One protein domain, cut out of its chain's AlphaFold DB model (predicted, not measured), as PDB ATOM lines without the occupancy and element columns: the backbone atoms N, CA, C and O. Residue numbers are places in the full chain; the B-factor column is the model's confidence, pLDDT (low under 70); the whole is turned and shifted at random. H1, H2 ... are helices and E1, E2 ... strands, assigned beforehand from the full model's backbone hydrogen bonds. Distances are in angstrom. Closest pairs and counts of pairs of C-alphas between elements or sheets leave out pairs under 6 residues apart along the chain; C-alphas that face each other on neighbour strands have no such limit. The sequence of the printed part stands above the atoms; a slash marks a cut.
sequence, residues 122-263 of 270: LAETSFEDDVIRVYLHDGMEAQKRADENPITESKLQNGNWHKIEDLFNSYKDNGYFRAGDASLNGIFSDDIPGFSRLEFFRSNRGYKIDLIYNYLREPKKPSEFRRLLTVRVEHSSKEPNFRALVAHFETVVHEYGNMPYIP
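AT A GLANCE: This is residues 122 to 263 of the 270 residues of an uncharacterized protein of Microbulbifer sp. GL-2 (UniProt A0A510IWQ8). A twisted sheet of five strands forms the middle layer of three: H1 crosses one face, while H4 runs along the strands on the other face and H3 crosses that same face over E3 and E2. H2 lies off the sheet, near the beginning of H4. The 142 printed residues include four named helices and five named strands in the order E1 H1 H2 H3 E2 E3 E4 E5 H4, a mixed class; the sheet's order is E1 E5 E4 E3 E2, antiparallel throughout. The whole is compact, with a radius of gyration of the C-alphas of 15.8 A, yet elongated, spanning 49 by 31 by 25 A.

HOW THE PARTS SIT: In the sheet, edge strand E1, residues 122 to 126, is the neighbour of E5, residues 227 to 235, with N 124 and O 230 2.8 A apart, within hydrogen-bond range. E4, residues 206 to 217, follows, with N 213 and O 231 at 2.8 A, then E3, residues 195 to 203, with N 199 and O 210 at 2.8 A. E2, residues 177 to 183, is the other edge strand, with N 198 and O 182 at 2.8 A. E2 E3 E4 E5 form a meander, each strand the antiparallel neighbour of the one before; its successive pairs are hairpins. H1, residues 129 to 147, has a height over the sheet of 8.4 A and runs across the strands, at 64 degrees to E4 on the local plane; its closest C-alphas to E2 are those of Ala 146 and Ala 182, 4.0 A. On the opposite face, H4, residues 242 to 257, at a height of 9.3 A, runs along the strands over E5 and E4, with the C-alphas of Phe 249 and Val 233 closest to E5, 6.1 A. H3, residues 161 to 169, on the same face as H4, runs across the strands over E3 and E2; the C-alphas of Phe 168 and Gly 180 are its closest to E2, 6.7 A. H2, residues 153 to 157, only just touches residues 242 to 243 of H4, with 3 pairs of C-alphas within 8 A, the closest Leu 156 and Arg 243, 6.4 A. Every O i to N i+4 pair is within hydrogen-bond range in H2 and H4, against 14 of 15 in H1 and 4 of 5 in H3.

IN THESE COORDINATES: E4 is the longest strand, 34.7 A from C-alpha 206 at (285.504, 101.658, 56.091) to C-alpha 217; E3 measures 26.6 A, E5 25.9 A, E2 20.5 A and E1 12.5 A. E1 begins at C-alpha 122, (298.378, 85.589, 56.434). H1 measures 25.4 A, with a kink of 31 degrees near residue 141, H3 12.5 A and H2 6.1 A. H4, 21.3 A, ends at C-alpha 257, (300.850, 76.286, 48.100).

THE WHOLE: The C-alphas farthest apart, of Gly 175 and Pro 222, are 51.4 A apart. The printed part has no cut. The link from E2 to E3, 11 residues, is long. Mean pLDDT of the printed part is 76.0; 38 residues are under 70, among them 153 to 178 and 258 to 263.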
ATOM      1  N   LEU A 122     298.448  86.753  55.572       74.88
ATOM      2  CA  LEU A 122     298.378  85.589  56.434       74.88
ATOM      3  C   LEU A 122     298.541  84.332  55.579       74.88
ATOM      4  O   LEU A 122     297.828  84.164  54.596       74.88
ATOM      5  N   ALA A 123     299.422  83.419  55.964       74.38
ATOM      6  CA  ALA A 123     299.404  82.049  55.458       74.38
ATOM      7  C   ALA A 123     299.328  81.102  56.647       74.38
ATOM      8  O   ALA A 123     300.159  81.200  57.541       74.38
ATOM      9  N   GLU A 124     298.328  80.226  56.659       76.06
ATOM     10  CA  GLU A 124     297.972  79.359  57.775       76.06
ATOM     11  C   GLU A 124     297.749  77.928  57.278       76.06
ATOM     12  O   GLU A 124     296.969  77.700  56.362       76.06
ATOM     13  N   THR A 125     298.392  76.932  57.892       73.50
ATOM     14  CA  THR A 125     298.019  75.519  57.694       73.50
ATOM     15  C   THR A 125     297.353  74.969  58.949       73.50
ATOM     16  O   THR A 125     298.027  74.826  59.963       73.50
ATOM     17  N   SER A 126     296.068  74.624  58.859       73.94
ATOM     18  CA  SER A 126     295.286  74.014  59.936       73.94
ATOM     19  C   SER A 126     295.231  72.490  59.822       73.94
ATOM     20  O   SER A 126     295.083  71.931  58.729       73.94
ATOM     21  N   PHE A 127     295.297  71.825  60.974       72.12
ATOM     22  CA  PHE A 127     295.131  70.374  61.140       72.12
ATOM     23  C   PHE A 127     293.859  70.026  61.930       72.12
ATOM     24  O   PHE A 127     293.644  68.863  62.273       72.12
ATOM     25  N   GLU A 128     293.042  71.025  62.270       69.38
ATOM     26  CA  GLU A 128     291.893  70.846  63.152       69.38
ATOM     27  C   GLU A 128     290.652  70.407  62.357       69.38
ATOM     28  O   GLU A 128     290.260  71.018  61.360       69.38
ATOM     29  N   ASP A 129     290.026  69.307  62.789       69.00
ATOM     30  CA  ASP A 129     288.884  68.704  62.090       69.00
ATOM     31  C   ASP A 129     287.676  69.650  62.004       69.00
ATOM     32  O   ASP A 129     286.887  69.567  61.066       69.00
ATOM     33  N   ASP A 130     287.472  70.503  63.006       70.94
ATOM     34  CA  ASP A 130     286.405  71.500  63.019       70.94
ATOM     35  C   ASP A 130     286.657  72.624  62.016       70.94
ATOM     36  O   ASP A 130     285.751  72.907  61.236       70.94
ATOM     37  N   VAL A 131     287.872  73.173  61.948       73.19
ATOM     38  CA  VAL A 131     288.263  74.146  60.914       73.19
ATOM     39  C   VAL A 131     288.071  73.554  59.519       73.19
ATOM     40  O   VAL A 131     287.457  74.176  58.651       73.19
ATOM     41  N   ILE A 132     288.506  72.308  59.309       79.81
ATOM     42  CA  ILE A 132     288.321  71.600  58.035       79.81
ATOM     43  C   ILE A 132     286.831  71.391  57.722       79.81
ATOM     44  O   ILE A 132     286.422  71.569  56.575       79.81
ATOM     45  N   ARG A 133     286.001  71.022  58.707       75.31
ATOM     46  CA  ARG A 133     284.547  70.873  58.509       75.31
ATOM     47  C   ARG A 133     283.875  72.197  58.162       75.31
ATOM     48  O   ARG A 133     283.039  72.211  57.265       75.31
ATOM     49  N   VAL A 134     284.230  73.276  58.860       81.06
ATOM     50  CA  VAL A 134     283.708  74.621  58.585       81.06
ATOM     51  C   VAL A 134     284.086  75.034  57.169       81.06
ATOM     52  O   VAL A 134     283.218  75.448  56.411       81.06
ATOM     53  N   TYR A 135     285.339  74.830  56.762       85.69
ATOM     54  CA  TYR A 135     285.757  75.087  55.386       85.69
ATOM     55  C   TYR A 135     284.952  74.277  54.361       85.69
ATOM     56  O   TYR A 135     284.443  74.843  53.397       85.69
ATOM     57  N   LEU A 136     284.799  72.967  54.578       85.81
ATOM     58  CA  LEU A 136     284.062  72.084  53.669       85.81
ATOM     59  C   LEU A 136     282.587  72.472  53.500       85.81
ATOM     60  O   LEU A 136     281.994  72.114  52.486       85.81
ATOM     61  N   HIS A 137     282.003  73.167  54.477       86.56
ATOM     62  CA  HIS A 137     280.630  73.656  54.418       86.56
ATOM     63  C   HIS A 137     280.582  75.130  53.990       86.56
ATOM     64  O   HIS A 137     280.213  75.439  52.860       86.56
ATOM     65  N   ASP A 138     281.005  76.042  54.862       83.88
ATOM     66  CA  ASP A 138     280.860  77.488  54.672       83.88
ATOM     67  C   ASP A 138     281.843  78.034  53.633       83.88
ATOM     68  O   ASP A 138     281.473  78.848  52.788       83.88
ATOM     69  N   GLY A 139     283.097  77.569  53.675       84.25
ATOM     70  CA  GLY A 139     284.146  78.004  52.749       84.25
ATOM     71  C   GLY A 139     283.858  77.583  51.308       84.25
ATOM     72  O   GLY A 139     283.978  78.393  50.391       84.25
ATOM     73  N   MET A 140     283.411  76.341  51.111       88.44
ATOM     74  CA  MET A 140     283.013  75.827  49.796       88.44
ATOM     75  C   MET A 140     281.750  76.512  49.261       88.44
ATOM     76  O   MET A 140     281.694  76.826  48.074       88.44
ATOM     77  N   GLU A 141     280.759  76.803  50.109       86.38
ATOM     78  CA  GLU A 141     279.588  77.592  49.699       86.38
ATOM     79  C   GLU A 141     279.972  79.034  49.333       86.38
ATOM     80  O   GLU A 141     279.435  79.588  48.372       86.38
ATOM     81  N   ALA A 142     280.921  79.647  50.048       86.25
ATOM     82  CA  ALA A 142     281.462  80.955  49.677       86.25
ATOM     83  C   ALA A 142     282.201  80.920  48.336       86.25
ATOM     84  O   ALA A 142     281.990  81.796  47.500       86.25
ATOM     85  N   GLN A 143     283.006  79.884  48.092       91.12
ATOM     86  CA  GLN A 143     283.675  79.708  46.806       91.12
ATOM     87  C   GLN A 143     282.677  79.514  45.660       91.12
ATOM     88  O   GLN A 143     282.833  80.116  44.605       91.12
ATOM     89  N   LYS A 144     281.625  78.719  45.872       90.12
ATOM     90  CA  LYS A 144     280.597  78.475  44.857       90.12
ATOM     91  C   LYS A 144     279.898  79.763  44.420       90.12
ATOM     92  O   LYS A 144     279.686  79.948  43.227       90.12
ATOM     93  N   ARG A 145     279.568  80.655  45.361       87.25
ATOM     94  CA  ARG A 145     279.021  81.984  45.030       87.25
ATOM     95  C   ARG A 145     280.037  82.837  44.267       87.25
ATOM     96  O   ARG A 145     279.685  83.466  43.270       87.25
ATOM     97  N   ALA A 146     281.308  82.769  44.666       88.44
ATOM     98  CA  ALA A 146     282.380  83.490  43.994       88.44
ATOM     99  C   ALA A 146     282.524  83.038  42.528       88.44
ATOM    100  O   ALA A 146     282.728  83.864  41.637       88.44
ATOM    101  N   ASP A 147     282.386  81.734  42.266       88.94
ATOM    102  CA  ASP A 147     282.489  81.128  40.931       88.94
ATOM    103  C   ASP A 147     281.362  81.558  39.977       88.94
ATOM    104  O   ASP A 147     281.538  81.491  38.760       88.94
ATOM    105  N   GLU A 148     280.243  82.086  40.489       86.25
ATOM    106  CA  GLU A 148     279.212  82.733  39.662       86.25
ATOM    107  C   GLU A 148     279.709  84.062  39.058       86.25
ATOM    108  O   GLU A 148     279.152  84.549  38.072       86.25
ATOM    109  N   ASN A 149     280.784  84.638  39.612       83.38
ATOM    110  CA  ASN A 149     281.311  85.956  39.262       83.38
ATOM    111  C   ASN A 149     282.840  85.933  39.051       83.38
ATOM    112  O   ASN A 149     283.589  86.561  39.804       83.38
ATOM    113  N   PRO A 150     283.350  85.235  38.021       85.25
ATOM    114  CA  PRO A 150     284.785  85.080  37.822       85.25
ATOM    115  C   PRO A 150     285.476  86.378  37.373       85.25
ATOM    116  O   PRO A 150     285.024  87.093  36.459       85.25
ATOM    117  N   ILE A 151     286.629  86.653  37.984       80.62
ATOM    118  CA  ILE A 151     287.590  87.669  37.552       80.62
ATOM    119  C   ILE A 151     288.606  86.994  36.628       80.62
ATOM    120  O   ILE A 151     289.278  86.040  37.004       80.62
ATOM    121  N   THR A 152     288.708  87.492  35.399       73.06
ATOM    122  CA  THR A 152     289.680  87.025  34.404       73.06
ATOM    123  C   THR A 152     290.912  87.923  34.400       73.06
ATOM    124  O   THR A 152     290.827  89.108  34.735       73.06
ATOM    125  N   GLU A 153     292.041  87.409  33.917       67.69
ATOM    126  CA  GLU A 153     293.274  88.192  33.761       67.69
ATOM    127  C   GLU A 153     293.053  89.474  32.930       67.69
ATOM    128  O   GLU A 153     293.540  90.549  33.268       67.69
ATOM    129  N   SER A 154     292.193  89.423  31.906       65.88
ATOM    130  CA  SER A 154     291.804  90.599  31.111       65.88
ATOM    131  C   SER A 154     291.051  91.683  31.903       65.88
ATOM    132  O   SER A 154     291.139  92.871  31.568       65.88
ATOM    133  N   LYS A 155     290.318  91.309  32.963       65.69
ATOM    134  CA  LYS A 155     289.679  92.259  33.889       65.69
ATOM    135  C   LYS A 155     290.713  92.887  34.832       65.69
ATOM    136  O   LYS A 155     290.576  94.067  35.143       65.69
ATOM    137  N   LEU A 156     291.766  92.149  35.204       65.19
ATOM    138  CA  LEU A 156     292.895  92.652  36.000       65.19
ATOM    139  C   LEU A 156     293.818  93.590  35.210       65.19
ATOM    140  O   LEU A 156     294.179  94.659  35.700       65.19
ATOM    141  N   GLN A 157     294.187  93.216  33.979       57.19
ATOM    142  CA  GLN A 157     295.143  93.961  33.145       57.19
ATOM    143  C   GLN A 157     294.648  95.365  32.774       57.19
ATOM    144  O   GLN A 157     295.450  96.277  32.593       57.19
ATOM    145  N   ASN A 158     293.327  95.566  32.728       54.66
ATOM    146  CA  ASN A 158     292.730  96.875  32.478       54.66
ATOM    147  C   ASN A 158     292.676  97.785  33.717       54.66
ATOM    148  O   ASN A 158     292.143  98.888  33.601       54.66
ATOM    149  N   GLY A 159     293.205  97.338  34.867       52.84
ATOM    150  CA  GLY A 159     293.715  98.146  35.987       52.84
ATOM    151  C   GLY A 159     292.767  99.141  36.656       52.84
ATOM    152  O   GLY A 159     293.172  99.829  37.587       52.84
ATOM    153  N   ASN A 160     291.526  99.255  36.202       57.44
ATOM    154  CA  ASN A 160     290.620 100.261  36.707       57.44
ATOM    155  C   ASN A 160     289.865  99.664  37.882       57.44
ATOM    156  O   ASN A 160     288.902  98.918  37.689       57.44
ATOM    157  N   TRP A 161     290.325 100.003  39.085       62.25
ATOM    158  CA  TRP A 161     289.637  99.746  40.344       62.25
ATOM    159  C   TRP A 161     288.123  99.941  40.220       62.25
ATOM    160  O   TRP A 161     287.372  99.093  40.685       62.25
ATOM    161  N   HIS A 162     287.675 100.955  39.471       63.78
ATOM    162  CA  HIS A 162     286.259 101.237  39.234       63.78
ATOM    163  C   HIS A 162     285.485 100.123  38.516       63.78
ATOM    164  O   HIS A 162     284.318  99.919  38.812       63.78
ATOM    165  N   LYS A 163     286.107  99.339  37.624       61.88
ATOM    166  CA  LYS A 163     285.435  98.180  36.998       61.88
ATOM    167  C   LYS A 163     285.249  97.027  37.971       61.88
ATOM    168  O   LYS A 163     284.311  96.247  37.827       61.88
ATOM    169  N   ILE A 164     286.166  96.897  38.927       63.78
ATOM    170  CA  ILE A 164     285.946  95.983  40.036       63.78
ATOM    171  C   ILE A 164     284.884  96.614  40.927       63.78
ATOM    172  O   ILE A 164     283.934  95.906  41.198       63.78
ATOM    173  N   GLU A 165     284.955  97.919  41.259       64.44
ATOM    174  CA  GLU A 165     283.950  98.703  42.018       64.44
ATOM    175  C   GLU A 165     282.514  98.482  41.505       64.44
ATOM    176  O   GLU A 165     281.588  98.281  42.291       64.44
ATOM    177  N   ASP A 166     282.346  98.417  40.186       68.31
ATOM    178  CA  ASP A 166     281.077  98.123  39.521       68.31
ATOM    179  C   ASP A 166     280.554  96.711  39.817       68.31
ATOM    180  O   ASP A 166     279.349  96.551  40.024       68.31
ATOM    181  N   LEU A 167     281.435  95.705  39.935       62.50
ATOM    182  CA  LEU A 167     281.057  94.399  40.489       62.50
ATOM    183  C   LEU A 167     280.579  94.554  41.936       62.50
ATOM    184  O   LEU A 167     279.579  93.948  42.279       62.50
ATOM    185  N   PHE A 168     281.179  95.406  42.779       63.50
ATOM    186  CA  PHE A 168     280.701  95.631  44.164       63.50
ATOM    187  C   PHE A 168     279.303  96.263  44.209       63.50
ATOM    188  O   PHE A 168     278.563  96.056  45.173       63.50
ATOM    189  N   ASN A 169     278.935  97.033  43.184       58.56
ATOM    190  CA  ASN A 169     277.651  97.727  43.097       58.56
ATOM    191  C   ASN A 169     276.486  96.813  42.682       58.56
ATOM    192  O   ASN A 169     275.336  97.196  42.892       58.56
ATOM    193  N   SER A 170     276.752  95.618  42.139       57.91
ATOM    194  CA  SER A 170     275.713  94.639  41.787       57.91
ATOM    195  C   SER A 170     275.304  93.702  42.931       57.91
ATOM    196  O   SER A 170     274.319  92.978  42.789       57.91
ATOM    197  N   TYR A 171     276.019  93.698  44.064       59.97
ATOM    198  CA  TYR A 171     275.708  92.825  45.209       59.97
ATOM    199  C   TYR A 171     274.789  93.498  46.229       59.97
ATOM    200  O   TYR A 171     274.691  94.721  46.303       59.97
ATOM    201  N   LYS A 172     274.102  92.659  47.021       56.69
ATOM    202  CA  LYS A 172     273.033  93.038  47.958       56.69
ATOM    203  C   LYS A 172     273.372  94.286  48.776       56.69
ATOM    204  O   LYS A 172     274.223  94.257  49.663       56.69
ATOM    205  N   ASP A 173     272.616  95.345  48.516       55.62
ATOM    206  CA  ASP A 173     272.524  96.520  49.368       55.62
ATOM    207  C   ASP A 173     271.438  96.269  50.422       55.62
ATOM    208  O   ASP A 173     270.246  96.266  50.116       55.62
ATOM    209  N   ASN A 174     271.847  96.016  51.666       56.50
ATOM    210  CA  ASN A 174     270.921  95.924  52.800       56.50
ATOM    211  C   ASN A 174     270.856  97.252  53.590       56.50
ATOM    212  O   ASN A 174     270.461  97.262  54.756       56.50
ATOM    213  N   GLY A 175     271.292  98.372  52.994       54.53
ATOM    214  CA  GLY A 175     271.221  99.725  53.559       54.53
ATOM    215  C   GLY A 175     272.351 100.116  54.524       54.53
ATOM    216  O   GLY A 175     272.514 101.300  54.806       54.53
ATOM    217  N   TYR A 176     273.155  99.161  55.011       51.59
ATOM    218  CA  TYR A 176     274.238  99.414  55.986       51.59
ATOM    219  C   TYR A 176     275.625  98.921  55.552       51.59
ATOM    220  O   TYR A 176     276.639  99.442  56.021       51.59
ATOM    221  N   PHE A 177     275.688  97.927  54.668       62.00
ATOM    222  CA  PHE A 177     276.931  97.388  54.133       62.00
ATOM    223  C   PHE A 177     276.695  96.760  52.757       62.00
ATOM    224  O   PHE A 177     275.598  96.276  52.475       62.00
ATOM    225  N   ARG A 178     277.737  96.758  51.924       60.62
ATOM    226  CA  ARG A 178     277.817  95.989  50.676       60.62
ATOM    227  C   ARG A 178     278.888  94.927  50.839       60.62
ATOM    228  O   ARG A 178     280.002  95.249  51.250       60.62
ATOM    229  N   ALA A 179     278.544  93.685  50.535       72.81
ATOM    230  CA  ALA A 179     279.466  92.560  50.571       72.81
ATOM    231  C   ALA A 179     279.206  91.634  49.388       72.81
ATOM    232  O   ALA A 179     278.061  91.490  48.954       72.81
ATOM    233  N   GLY A 180     280.260  91.005  48.895       75.00
ATOM    234  CA  GLY A 180     280.185  90.068  47.789       75.00
ATOM    235  C   GLY A 180     281.470  89.275  47.650       75.00
ATOM    236  O   GLY A 180     282.454  89.514  48.357       75.00
ATOM    237  N   ASP A 181     281.410  88.307  46.749       84.12
ATOM    238  CA  ASP A 181     282.466  87.345  46.496       84.12
ATOM    239  C   ASP A 181     282.663  87.169  44.982       84.12
ATOM    240  O   ASP A 181     281.706  87.180  44.207       84.12
ATOM    241  N   ALA A 182     283.918  87.079  44.545       86.50
ATOM    242  CA  ALA A 182     284.283  86.921  43.139       86.50
ATOM    243  C   ALA A 182     285.429  85.921  42.997       86.50
ATOM    244  O   ALA A 182     286.391  85.952  43.766       86.50
ATOM    245  N   SER A 183     285.328  85.009  42.035       90.25
ATOM    246  CA  SER A 183     286.317  83.946  41.875       90.25
ATOM    247  C   SER A 183     287.602  84.481  41.265       90.25
ATOM    248  O   SER A 183     287.584  85.222  40.279       90.25
ATOM    249  N   LEU A 184     288.718  84.065  41.857       89.88
ATOM    250  CA  LEU A 184     290.072  84.321  41.385       89.88
ATOM    251  C   LEU A 184     290.684  83.048  40.770       89.88
ATOM    252  O   LEU A 184     291.843  83.030  40.393       89.88
ATOM    253  N   ASN A 185     289.927  81.960  40.600       88.75
ATOM    254  CA  ASN A 185     290.501  80.712  40.079       88.75
ATOM    255  C   ASN A 185     291.146  80.872  38.694       88.75
ATOM    256  O   ASN A 185     292.113  80.190  38.392       88.75
ATOM    257  N   GLY A 186     290.648  81.805  37.874       82.31
ATOM    258  CA  GLY A 186     291.188  82.079  36.542       82.31
ATOM    259  C   GLY A 186     292.454  82.942  36.499       82.31
ATOM    260  O   GLY A 186     292.862  83.300  35.396       82.31
ATOM    261  N   ILE A 187     293.024  83.335  37.646       78.62
ATOM    262  CA  ILE A 187     294.281  84.111  37.711       78.62
ATOM    263  C   ILE A 187     295.489  83.229  38.044       78.62
ATOM    264  O   ILE A 187     296.614  83.565  37.699       78.62
ATOM    265  N   PHE A 188     295.249  82.069  38.655       76.06
ATOM    266  CA  PHE A 188     296.285  81.094  38.960       76.06
ATOM    267  C   PHE A 188     296.458  80.106  37.810       76.06
ATOM    268  O   PHE A 188     295.500  79.756  37.121       76.06
ATOM    269  N   SER A 189     297.684  79.632  37.619       70.06
ATOM    270  CA  SER A 189     297.966  78.527  36.712       70.06
ATOM    271  C   SER A 189     297.417  77.205  37.265       70.06
ATOM    272  O   SER A 189     297.361  76.990  38.478       70.06
ATOM    273  N   ASP A 190     297.031  76.294  36.364       73.19
ATOM    274  CA  ASP A 190     296.399  75.001  36.697       73.19
ATOM    275  C   ASP A 190     297.265  74.081  37.588       73.19
ATOM    276  O   ASP A 190     296.793  73.062  38.094       73.19
ATOM    277  N   ASP A 191     298.550  74.400  37.767       74.19
ATOM    278  CA  ASP A 191     299.494  73.661  38.604       74.19
ATOM    279  C   ASP A 191     299.393  74.003  40.099       74.19
ATOM    280  O   ASP A 191     299.941  73.257  40.916       74.19
ATOM    281  N   ILE A 192     298.677  75.069  40.478       76.38
ATOM    282  CA  ILE A 192     298.407  75.400  41.881       76.38
ATOM    283  C   ILE A 192     297.075  74.772  42.314       76.38
ATOM    284  O   ILE A 192     296.002  75.239  41.929       76.38
ATOM    285  N   PRO A 193     297.097  73.731  43.160       83.00
ATOM    286  CA  PRO A 193     295.877  73.057  43.571       83.00
ATOM    287  C   PRO A 193     295.139  73.861  44.640       83.00
ATOM    288  O   PRO A 193     295.641  74.014  45.743       83.00
ATOM    289  N   GLY A 194     293.908  74.287  44.389       89.00
ATOM    290  CA  GLY A 194     293.099  74.953  45.404       89.00
ATOM    291  C   GLY A 194     292.009  75.806  44.790       89.00
ATOM    292  O   GLY A 194     291.740  75.723  43.595       89.00
ATOM    293  N   PHE A 195     291.390  76.621  45.631       92.25
ATOM    294  CA  PHE A 195     290.413  77.605  45.204       92.25
ATOM    295  C   PHE A 195     290.777  78.966  45.761       92.25
ATOM    296  O   PHE A 195     291.291  79.080  46.873       92.25
ATOM    297  N   SER A 196     290.491  79.999  44.987       92.88
ATOM    298  CA  SER A 196     290.769  81.375  45.331       92.88
ATOM    299  C   SER A 196     289.572  82.263  45.042       92.88
ATOM    300  O   SER A 196     288.834  82.094  44.062       92.88
ATOM    301  N   ARG A 197     289.382  83.239  45.921       92.44
ATOM    302  CA  ARG A 197     288.309  84.215  45.824       92.44
ATOM    303  C   ARG A 197     288.726  85.547  46.413       92.44
ATOM    304  O   ARG A 197     289.543  85.622  47.326       92.44
ATOM    305  N   LEU A 198     288.113  86.587  45.884       89.88
ATOM    306  CA  LEU A 198     288.042  87.909  46.465       89.88
ATOM    307  C   LEU A 198     286.761  87.969  47.293       89.88
ATOM    308  O   LEU A 198     285.677  87.772  46.751       89.88
ATOM    309  N   GLU A 199     286.876  88.282  48.572       87.75
ATOM    310  CA  GLU A 199     285.776  88.750  49.403       87.75
ATOM    311  C   GLU A 199     285.929  90.251  49.620       87.75
ATOM    312  O   GLU A 199     287.036  90.787  49.714       87.75
ATOM    313  N   PHE A 200     284.809  90.951  49.709       82.12
ATOM    314  CA  PHE A 200     284.845  92.371  49.985       82.12
ATOM    315  C   PHE A 200     283.746  92.833  50.907       82.12
ATOM    316  O   PHE A 200     282.660  92.261  50.985       82.12
ATOM    317  N   PHE A 201     284.033  93.948  51.562       79.38
ATOM    318  CA  PHE A 201     283.130  94.597  52.476       79.38
ATOM    319  C   PHE A 201     283.295  96.114  52.393       79.38
ATOM    320  O   PHE A 201     284.379  96.661  52.585       79.38
ATOM    321  N   ARG A 202     282.188  96.815  52.150       75.56
ATOM    322  CA  ARG A 202     282.106  98.276  52.211       75.56
ATOM    323  C   ARG A 202     281.024  98.668  53.200       75.56
ATOM    324  O   ARG A 202     279.879  98.240  53.082       75.56
ATOM    325  N   SER A 203     281.375  99.531  54.143       73.06
ATOM    326  CA  SER A 203     280.438 100.145  55.086       73.06
ATOM    327  C   SER A 203     280.706 101.643  55.205       73.06
ATOM    328  O   SER A 203     281.688 102.167  54.680       73.06
ATOM    329  N   ASN A 204     279.860 102.342  55.956       67.75
ATOM    330  CA  ASN A 204     280.112 103.730  56.352       67.75
ATOM    331  C   ASN A 204     281.371 103.904  57.226       67.75
ATOM    332  O   ASN A 204     281.880 105.017  57.335       67.75
ATOM    333  N   ARG A 205     281.871 102.828  57.847       65.75
ATOM    334  CA  ARG A 205     283.041 102.843  58.737       65.75
ATOM    335  C   ARG A 205     284.346 102.486  58.043       65.75
ATOM    336  O   ARG A 205     285.394 102.609  58.663       65.75
ATOM    337  N   GLY A 206     284.296 102.046  56.792       72.12
ATOM    338  CA  GLY A 206     285.504 101.658  56.091       72.12
ATOM    339  C   GLY A 206     285.268 100.661  54.981       72.12
ATOM    340  O   GLY A 206     284.138 100.291  54.641       72.12
ATOM    341  N   TYR A 207     286.394 100.257  54.425       76.69
ATOM    342  CA  TYR A 207     286.507  99.425  53.255       76.69
ATOM    343  C   TYR A 207     287.435  98.254  53.586       76.69
ATOM    344  O   TYR A 207     288.402  98.441  54.320       76.69
ATOM    345  N   LYS A 208     287.118  97.054  53.102       83.50
ATOM    346  CA  LYS A 208     287.953  95.866  53.270       83.50
ATOM    347  C   LYS A 208     287.864  94.969  52.039       83.50
ATOM    348  O   LYS A 208     286.766  94.632  51.595       83.50
ATOM    349  N   ILE A 209     289.020  94.559  51.543       85.75
ATOM    350  CA  ILE A 209     289.225  93.490  50.566       85.75
ATOM    351  C   ILE A 209     289.925  92.344  51.267       85.75
ATOM    352  O   ILE A 209     290.869  92.575  52.011       85.75
ATOM    353  N   ASP A 210     289.506  91.128  50.964       88.62
ATOM    354  CA  ASP A 210     290.156  89.897  51.365       88.62
ATOM    355  C   ASP A 210     290.400  89.036  50.125       88.62
ATOM    356  O   ASP A 210     289.464  88.526  49.518       88.62
ATOM    357  N   LEU A 211     291.658  88.850  49.739       91.19
ATOM    358  CA  LEU A 211     292.047  87.827  48.770       91.19
ATOM    359  C   LEU A 211     292.322  86.543  49.542       91.19
ATOM    360  O   LEU A 211     293.221  86.513  50.379       91.19
ATOM    361  N   ILE A 212     291.531  85.500  49.313       92.81
ATOM    362  CA  ILE A 212     291.580  84.250  50.073       92.81
ATOM    363  C   ILE A 212     291.864  83.104  49.120       92.81
ATOM    364  O   ILE A 212     291.177  82.939  48.116       92.81
ATOM    365  N   TYR A 213     292.850  82.285  49.459       92.88
ATOM    366  CA  TYR A 213     293.140  81.019  48.810       92.88
ATOM    367  C   TYR A 213     293.032  79.903  49.836       92.88
ATOM    368  O   TYR A 213     293.610  79.977  50.921       92.88
ATOM    369  N   ASN A 214     292.301  78.856  49.481       92.50
ATOM    370  CA  ASN A 214     292.146  77.671  50.293       92.50
ATOM    371  C   ASN A 214     292.565  76.430  49.513       92.50
ATOM    372  O   ASN A 214     292.116  76.195  48.393       92.50
ATOM    373  N   TYR A 215     293.370  75.587  50.151       91.44
ATOM    374  CA  TYR A 215     293.734  74.291  49.604       91.44
ATOM    375  C   TYR A 215     293.582  73.196  50.651       91.44
ATOM    376  O   TYR A 215     294.336  73.119  51.627       91.44
ATOM    377  N   LEU A 216     292.607  72.317  50.415       90.44
ATOM    378  CA  LEU A 216     292.446  71.098  51.183       90.44
ATOM    379  C   LEU A 216     293.411  70.031  50.674       90.44
ATOM    380  O   LEU A 216     293.256  69.475  49.587       90.44
ATOM    381  N   ARG A 217     294.410  69.727  51.489       85.81
ATOM    382  CA  ARG A 217     295.418  68.719  51.188       85.81
ATOM    383  C   ARG A 217     294.983  67.387  51.771       85.81
ATOM    384  O   ARG A 217     294.848  67.252  52.989       85.81
ATOM    385  N   GLU A 218     294.792  66.415  50.890       85.88
ATOM    386  CA  GLU A 218     294.508  65.035  51.275       85.88
ATOM    387  C   GLU A 218     295.802  64.284  51.631       85.88
ATOM    388  O   GLU A 218     296.836  64.499  50.983       85.88
ATOM    389  N   PRO A 219     295.762  63.394  52.638       81.75
ATOM    390  CA  PRO A 219     296.928  62.632  53.067       81.75
ATOM    391  C   PRO A 219     297.414  61.701  51.958       81.75
ATOM    392  O   PRO A 219     296.631  60.959  51.363       81.75
ATOM    393  N   LYS A 220     298.724  61.720  51.686       78.31
ATOM    394  CA  LYS A 220     299.363  60.849  50.684       78.31
ATOM    395  C   LYS A 220     299.920  59.571  51.306       78.31
ATOM    396  O   LYS A 220     300.189  58.607  50.592       78.31
ATOM    397  N   LYS A 221     300.112  59.554  52.629       75.12
ATOM    398  CA  LYS A 221     300.586  58.394  53.396       75.12
ATOM    399  C   LYS A 221     299.620  58.055  54.537       75.12
ATOM    400  O   LYS A 221     298.996  58.956  55.085       75.12
ATOM    401  N   PRO A 222     299.551  56.791  54.993       70.62
ATOM    402  CA  PRO A 222     298.707  56.409  56.133       70.62
ATOM    403  C   PRO A 222     299.038  57.118  57.459       70.62
ATOM    404  O   PRO A 222     298.212  57.137  58.364       70.62
ATOM    405  N   SER A 223     300.249  57.668  57.594       64.88
ATOM    406  CA  SER A 223     300.709  58.423  58.769       64.88
ATOM    407  C   SER A 223     300.369  59.917  58.718       64.88
ATOM    408  O   SER A 223     300.780  60.667  59.599       64.88
ATOM    409  N   GLU A 224     299.719  60.367  57.649       67.31
ATOM    410  CA  GLU A 224     299.407  61.764  57.382       67.31
ATOM    411  C   GLU A 224     297.922  62.048  57.641       67.31
ATOM    412  O   GLU A 224     297.067  61.180  57.465       67.31
ATOM    413  N   PHE A 225     297.606  63.286  58.024       72.62
ATOM    414  CA  PHE A 225     296.235  63.747  58.260       72.62
ATOM    415  C   PHE A 225     295.870  64.847  57.275       72.62
ATOM    416  O   PHE A 225     296.742  65.583  56.812       72.62
ATOM    417  N   ARG A 226     294.583  64.956  56.942       80.69
ATOM    418  CA  ARG A 226     294.069  66.049  56.114       80.69
ATOM    419  C   ARG A 226     294.420  67.393  56.750       80.69
ATOM    420  O   ARG A 226     294.400  67.525  57.971       80.69
ATOM    421  N   ARG A 227     294.736  68.378  55.915       80.00
ATOM    422  CA  ARG A 227     295.088  69.731  56.360       80.00
ATOM    423  C   ARG A 227     294.527  70.777  55.414       80.00
ATOM    424  O   ARG A 227     294.450  70.538  54.209       80.00
ATOM    425  N   LEU A 228     294.163  71.925  55.961       84.75
ATOM    426  CA  LEU A 228     293.688  73.070  55.197       84.75
ATOM    427  C   LEU A 228     294.772  74.139  55.188       84.75
ATOM    428  O   LEU A 228     295.132  74.648  56.242       84.75
ATOM    429  N   LEU A 229     295.282  74.481  54.010       85.69
ATOM    430  CA  LEU A 229     296.043  75.710  53.825       85.69
ATOM    431  C   LEU A 229     295.064  76.849  53.536       85.69
ATOM    432  O   LEU A 229     294.239  76.726  52.634       85.69
ATOM    433  N   THR A 230     295.199  77.950  54.263       87.31
ATOM    434  CA  THR A 230     294.519  79.219  54.031       87.31
ATOM    435  C   THR A 230     295.573  80.295  53.849       87.31
ATOM    436  O   THR A 230     296.336  80.579  54.765       87.31
ATOM    437  N   VAL A 231     295.617  80.907  52.673       85.62
ATOM    438  CA  VAL A 231     296.351  82.152  52.442       85.62
ATOM    439  C   VAL A 231     295.325  83.272  52.361       85.62
ATOM    440  O   VAL A 231     294.313  83.128  51.683       85.62
ATOM    441  N   ARG A 232     295.563  84.375  53.062       86.88
ATOM    442  CA  ARG A 232     294.692  85.543  53.086       86.88
ATOM    443  C   ARG A 232     295.519  86.814  52.969       86.88
ATOM    444  O   ARG A 232     296.426  87.017  53.762       86.88
ATOM    445  N   VAL A 233     295.188  87.673  52.017       84.62
ATOM    446  CA  VAL A 233     295.714  89.037  51.920       84.62
ATOM    447  C   VAL A 233     294.547  89.999  52.098       84.62
ATOM    448  O   VAL A 233     293.701  90.136  51.219       84.62
ATOM    449  N   GLU A 234     294.486  90.625  53.263       85.25
ATOM    450  CA  GLU A 234     293.516  91.645  53.630       85.25
ATOM    451  C   GLU A 234     294.059  93.037  53.291       85.25
ATOM    452  O   GLU A 234     295.242  93.316  53.485       85.25
ATOM    453  N   HIS A 235     293.199  93.921  52.792       83.88
ATOM    454  CA  HIS A 235     293.541  95.300  52.471       83.88
ATOM    455  C   HIS A 235     292.397  96.253  52.821       83.88
ATOM    456  O   HIS A 235     291.242  95.973  52.504       83.88
ATOM    457  N   SER A 236     292.701  97.392  53.440       80.62
ATOM    458  CA  SER A 236     291.695  98.307  54.007       80.62
ATOM    459  C   SER A 236     291.624  99.687  53.326       80.62
ATOM    460  O   SER A 236     290.763 100.508  53.663       80.62
ATOM    461  N   SER A 237     292.482  99.965  52.331       75.75
ATOM    462  CA  SER A 237     292.430 101.225  51.571       75.75
ATOM    463  C   SER A 237     291.216 101.294  50.646       75.75
ATOM    464  O   SER A 237     290.841 100.308  50.017       75.75
ATOM    465  N   LYS A 238     290.647 102.497  50.492       70.81
ATOM    466  CA  LYS A 238     289.517 102.773  49.586       70.81
ATOM    467  C   LYS A 238     289.876 102.647  48.100       70.81
ATOM    468  O   LYS A 238     288.983 102.419  47.288       70.81
ATOM    469  N   GLU A 239     291.152 102.814  47.764       72.81
ATOM    470  CA  GLU A 239     291.675 102.762  46.394       72.81
ATOM    471  C   GLU A 239     292.942 101.891  46.365       72.81
ATOM    472  O   GLU A 239     294.060 102.405  46.291       72.81
ATOM    473  N   PRO A 240     292.803 100.557  46.483       75.12
ATOM    474  CA  PRO A 240     293.945  99.665  46.371       75.12
ATOM    475  C   PRO A 240     294.548  99.745  44.971       75.12
ATOM    476  O   PRO A 240     293.830  99.738  43.967       75.12
ATOM    477  N   ASN A 241     295.875  99.639  44.883       76.81
ATOM    478  CA  ASN A 241     296.491  99.144  43.658       76.81
ATOM    479  C   ASN A 241     296.187  97.642  43.540       76.81
ATOM    480  O   ASN A 241     296.968  96.795  43.970       76.81
ATOM    481  N   PHE A 242     295.015  97.317  42.989       78.94
ATOM    482  CA  PHE A 242     294.504  95.949  42.969       78.94
ATOM    483  C   PHE A 242     295.426  94.982  42.221       78.94
ATOM    484  O   PHE A 242     295.578  93.838  42.631       78.94
ATOM    485  N   ARG A 243     296.105  95.449  41.165       77.94
ATOM    486  CA  ARG A 243     297.078  94.630  40.431       77.94
ATOM    487  C   ARG A 243     298.269  94.252  41.311       77.94
ATOM    488  O   ARG A 243     298.654  93.090  41.322       77.94
ATOM    489  N   ALA A 244     298.834  95.215  42.040       78.25
ATOM    490  CA  ALA A 244     299.926  94.939  42.971       78.25
ATOM    491  C   ALA A 244     299.469  94.016  44.113       78.25
ATOM    492  O   ALA A 244     300.203  93.114  44.505       78.25
ATOM    493  N   LEU A 245     298.237  94.195  44.598       80.50
ATOM    494  CA  LEU A 245     297.655  93.357  45.646       80.50
ATOM    495  C   LEU A 245     297.467  91.901  45.190       80.50
ATOM    496  O   LEU A 245     297.810  90.982  45.928       80.50
ATOM    497  N   VAL A 246     296.963  91.690  43.969       84.06
ATOM    498  CA  VAL A 246     296.809  90.353  43.376       84.06
ATOM    499  C   VAL A 246     298.164  89.704  43.106       84.06
ATOM    500  O   VAL A 246     298.350  88.558  43.495       84.06
ATOM    501  N   ALA A 247     299.133  90.429  42.542       79.81
ATOM    502  CA  ALA A 247     300.481  89.898  42.317       79.81
ATOM    503  C   ALA A 247     301.171  89.482  43.633       79.81
ATOM    504  O   ALA A 247     301.844  88.451  43.707       79.81
ATOM    505  N   HIS A 248     300.969  90.260  44.702       80.19
ATOM    506  CA  HIS A 248     301.435  89.903  46.042       80.19
ATOM    507  C   HIS A 248     300.744  88.636  46.560       80.19
ATOM    508  O   HIS A 248     301.402  87.701  47.010       80.19
ATOM    509  N   PHE A 249     299.420  88.558  46.440       85.19
ATOM    510  CA  PHE A 249     298.659  87.368  46.811       85.19
ATOM    511  C   PHE A 249     299.101  86.119  46.035       85.19
ATOM    512  O   PHE A 249     299.312  85.076  46.654       85.19
ATOM    513  N   GLU A 250     299.331  86.229  44.725       84.25
ATOM    514  CA  GLU A 250     299.875  85.152  43.892       84.25
ATOM    515  C   GLU A 250     301.227  84.664  44.403       84.25
ATOM    516  O   GLU A 250     301.443  83.463  44.570       84.25
ATOM    517  N   THR A 251     302.111  85.604  44.730       78.50
ATOM    518  CA  THR A 251     303.440  85.324  45.276       78.50
ATOM    519  C   THR A 251     303.356  84.545  46.596       78.50
ATOM    520  O   THR A 251     304.042  83.534  46.767       78.50
ATOM    521  N   VAL A 252     302.461  84.943  47.511       76.50
ATOM    522  CA  VAL A 252     302.236  84.212  48.772       76.50
ATOM    523  C   VAL A 252     301.649  82.820  48.504       76.50
ATOM    524  O   VAL A 252     302.092  81.834  49.096       76.50
ATOM    525  N   VAL A 253     300.683  82.693  47.593       83.88
ATOM    526  CA  VAL A 253     300.077  81.397  47.248       83.88
ATOM    527  C   VAL A 253     301.090  80.439  46.623       83.88
ATOM    528  O   VAL A 253     301.134  79.284  47.040       83.88
ATOM    529  N   HIS A 254     301.927  80.878  45.681       78.62
ATOM    530  CA  HIS A 254     302.940  80.018  45.057       78.62
ATOM    531  C   HIS A 254     303.934  79.453  46.078       78.62
ATOM    532  O   HIS A 254     304.266  78.261  46.033       78.62
ATOM    533  N   GLU A 255     304.372  80.283  47.025       73.06
ATOM    534  CA  GLU A 255     305.330  79.868  48.048       73.06
ATOM    535  C   GLU A 255     304.699  78.886  49.049       73.06
ATOM    536  O   GLU A 255     305.238  77.811  49.331       73.06
ATOM    537  N   TYR A 256     303.515  79.217  49.576       74.44
ATOM    538  CA  TYR A 256     302.868  78.419  50.622       74.44
ATOM    539  C   TYR A 256     302.094  77.211  50.070       74.44
ATOM    540  O   TYR A 256     301.986  76.167  50.733       74.44
ATOM    541  N   GLY A 257     301.609  77.303  48.832       71.38
ATOM    542  CA  GLY A 257     300.850  76.286  48.100       71.38
ATOM    543  C   GLY A 257     301.612  74.979  47.893       71.38
ATOM    544  O   GLY A 257     300.995  73.909  47.900       71.38
ATOM    545  N   ASN A 258     302.945  75.040  47.882       67.06
ATOM    546  CA  ASN A 258     303.834  73.886  47.723       67.06
ATOM    547  C   ASN A 258     304.464  73.377  49.029       67.06
ATOM    548  O   ASN A 258     305.305  72.475  49.005       67.06
ATOM    549  N   MET A 259     304.057  73.904  50.189       62.91
ATOM    550  CA  MET A 259     304.656  73.486  51.456       62.91
ATOM    551  C   MET A 259     304.521  71.973  51.738       62.91
ATOM    552  O   MET A 259     303.430  71.394  51.603       62.91
ATOM    553  N   PRO A 260     305.612  71.321  52.191       57.38
ATOM    554  CA  PRO A 260     305.679  69.871  52.364       57.38
ATOM    555  C   PRO A 260     304.621  69.345  53.340       57.38
ATOM    556  O   PRO A 260     304.159  70.073  54.214       57.38
ATOM    557  N   TYR A 261     304.248  68.063  53.210       55.41
ATOM    558  CA  TYR A 261     303.247  67.376  54.057       55.41
ATOM    559  C   TYR A 261     303.638  67.221  55.529       55.41
ATOM    560  O   TYR A 261     302.846  66.817  56.374       55.41
ATOM    561  N   ILE A 262     304.858  67.612  55.858       47.97
ATOM    562  CA  ILE A 262     305.361  67.585  57.217       47.97
ATOM    563  C   ILE A 262     304.606  68.663  58.013       47.97
ATOM    564  O   ILE A 262     304.476  69.784  57.513       47.97
ATOM    565  N   PRO A 263     304.115  68.369  59.233       39.94
ATOM    566  CA  PRO A 263     303.819  69.424  60.184       39.94
ATOM    567  C   PRO A 263     305.125  70.181  60.391       39.94
ATOM    568  O   PRO A 263     306.024  69.720  61.092       39.94
TER     569      PRO A 263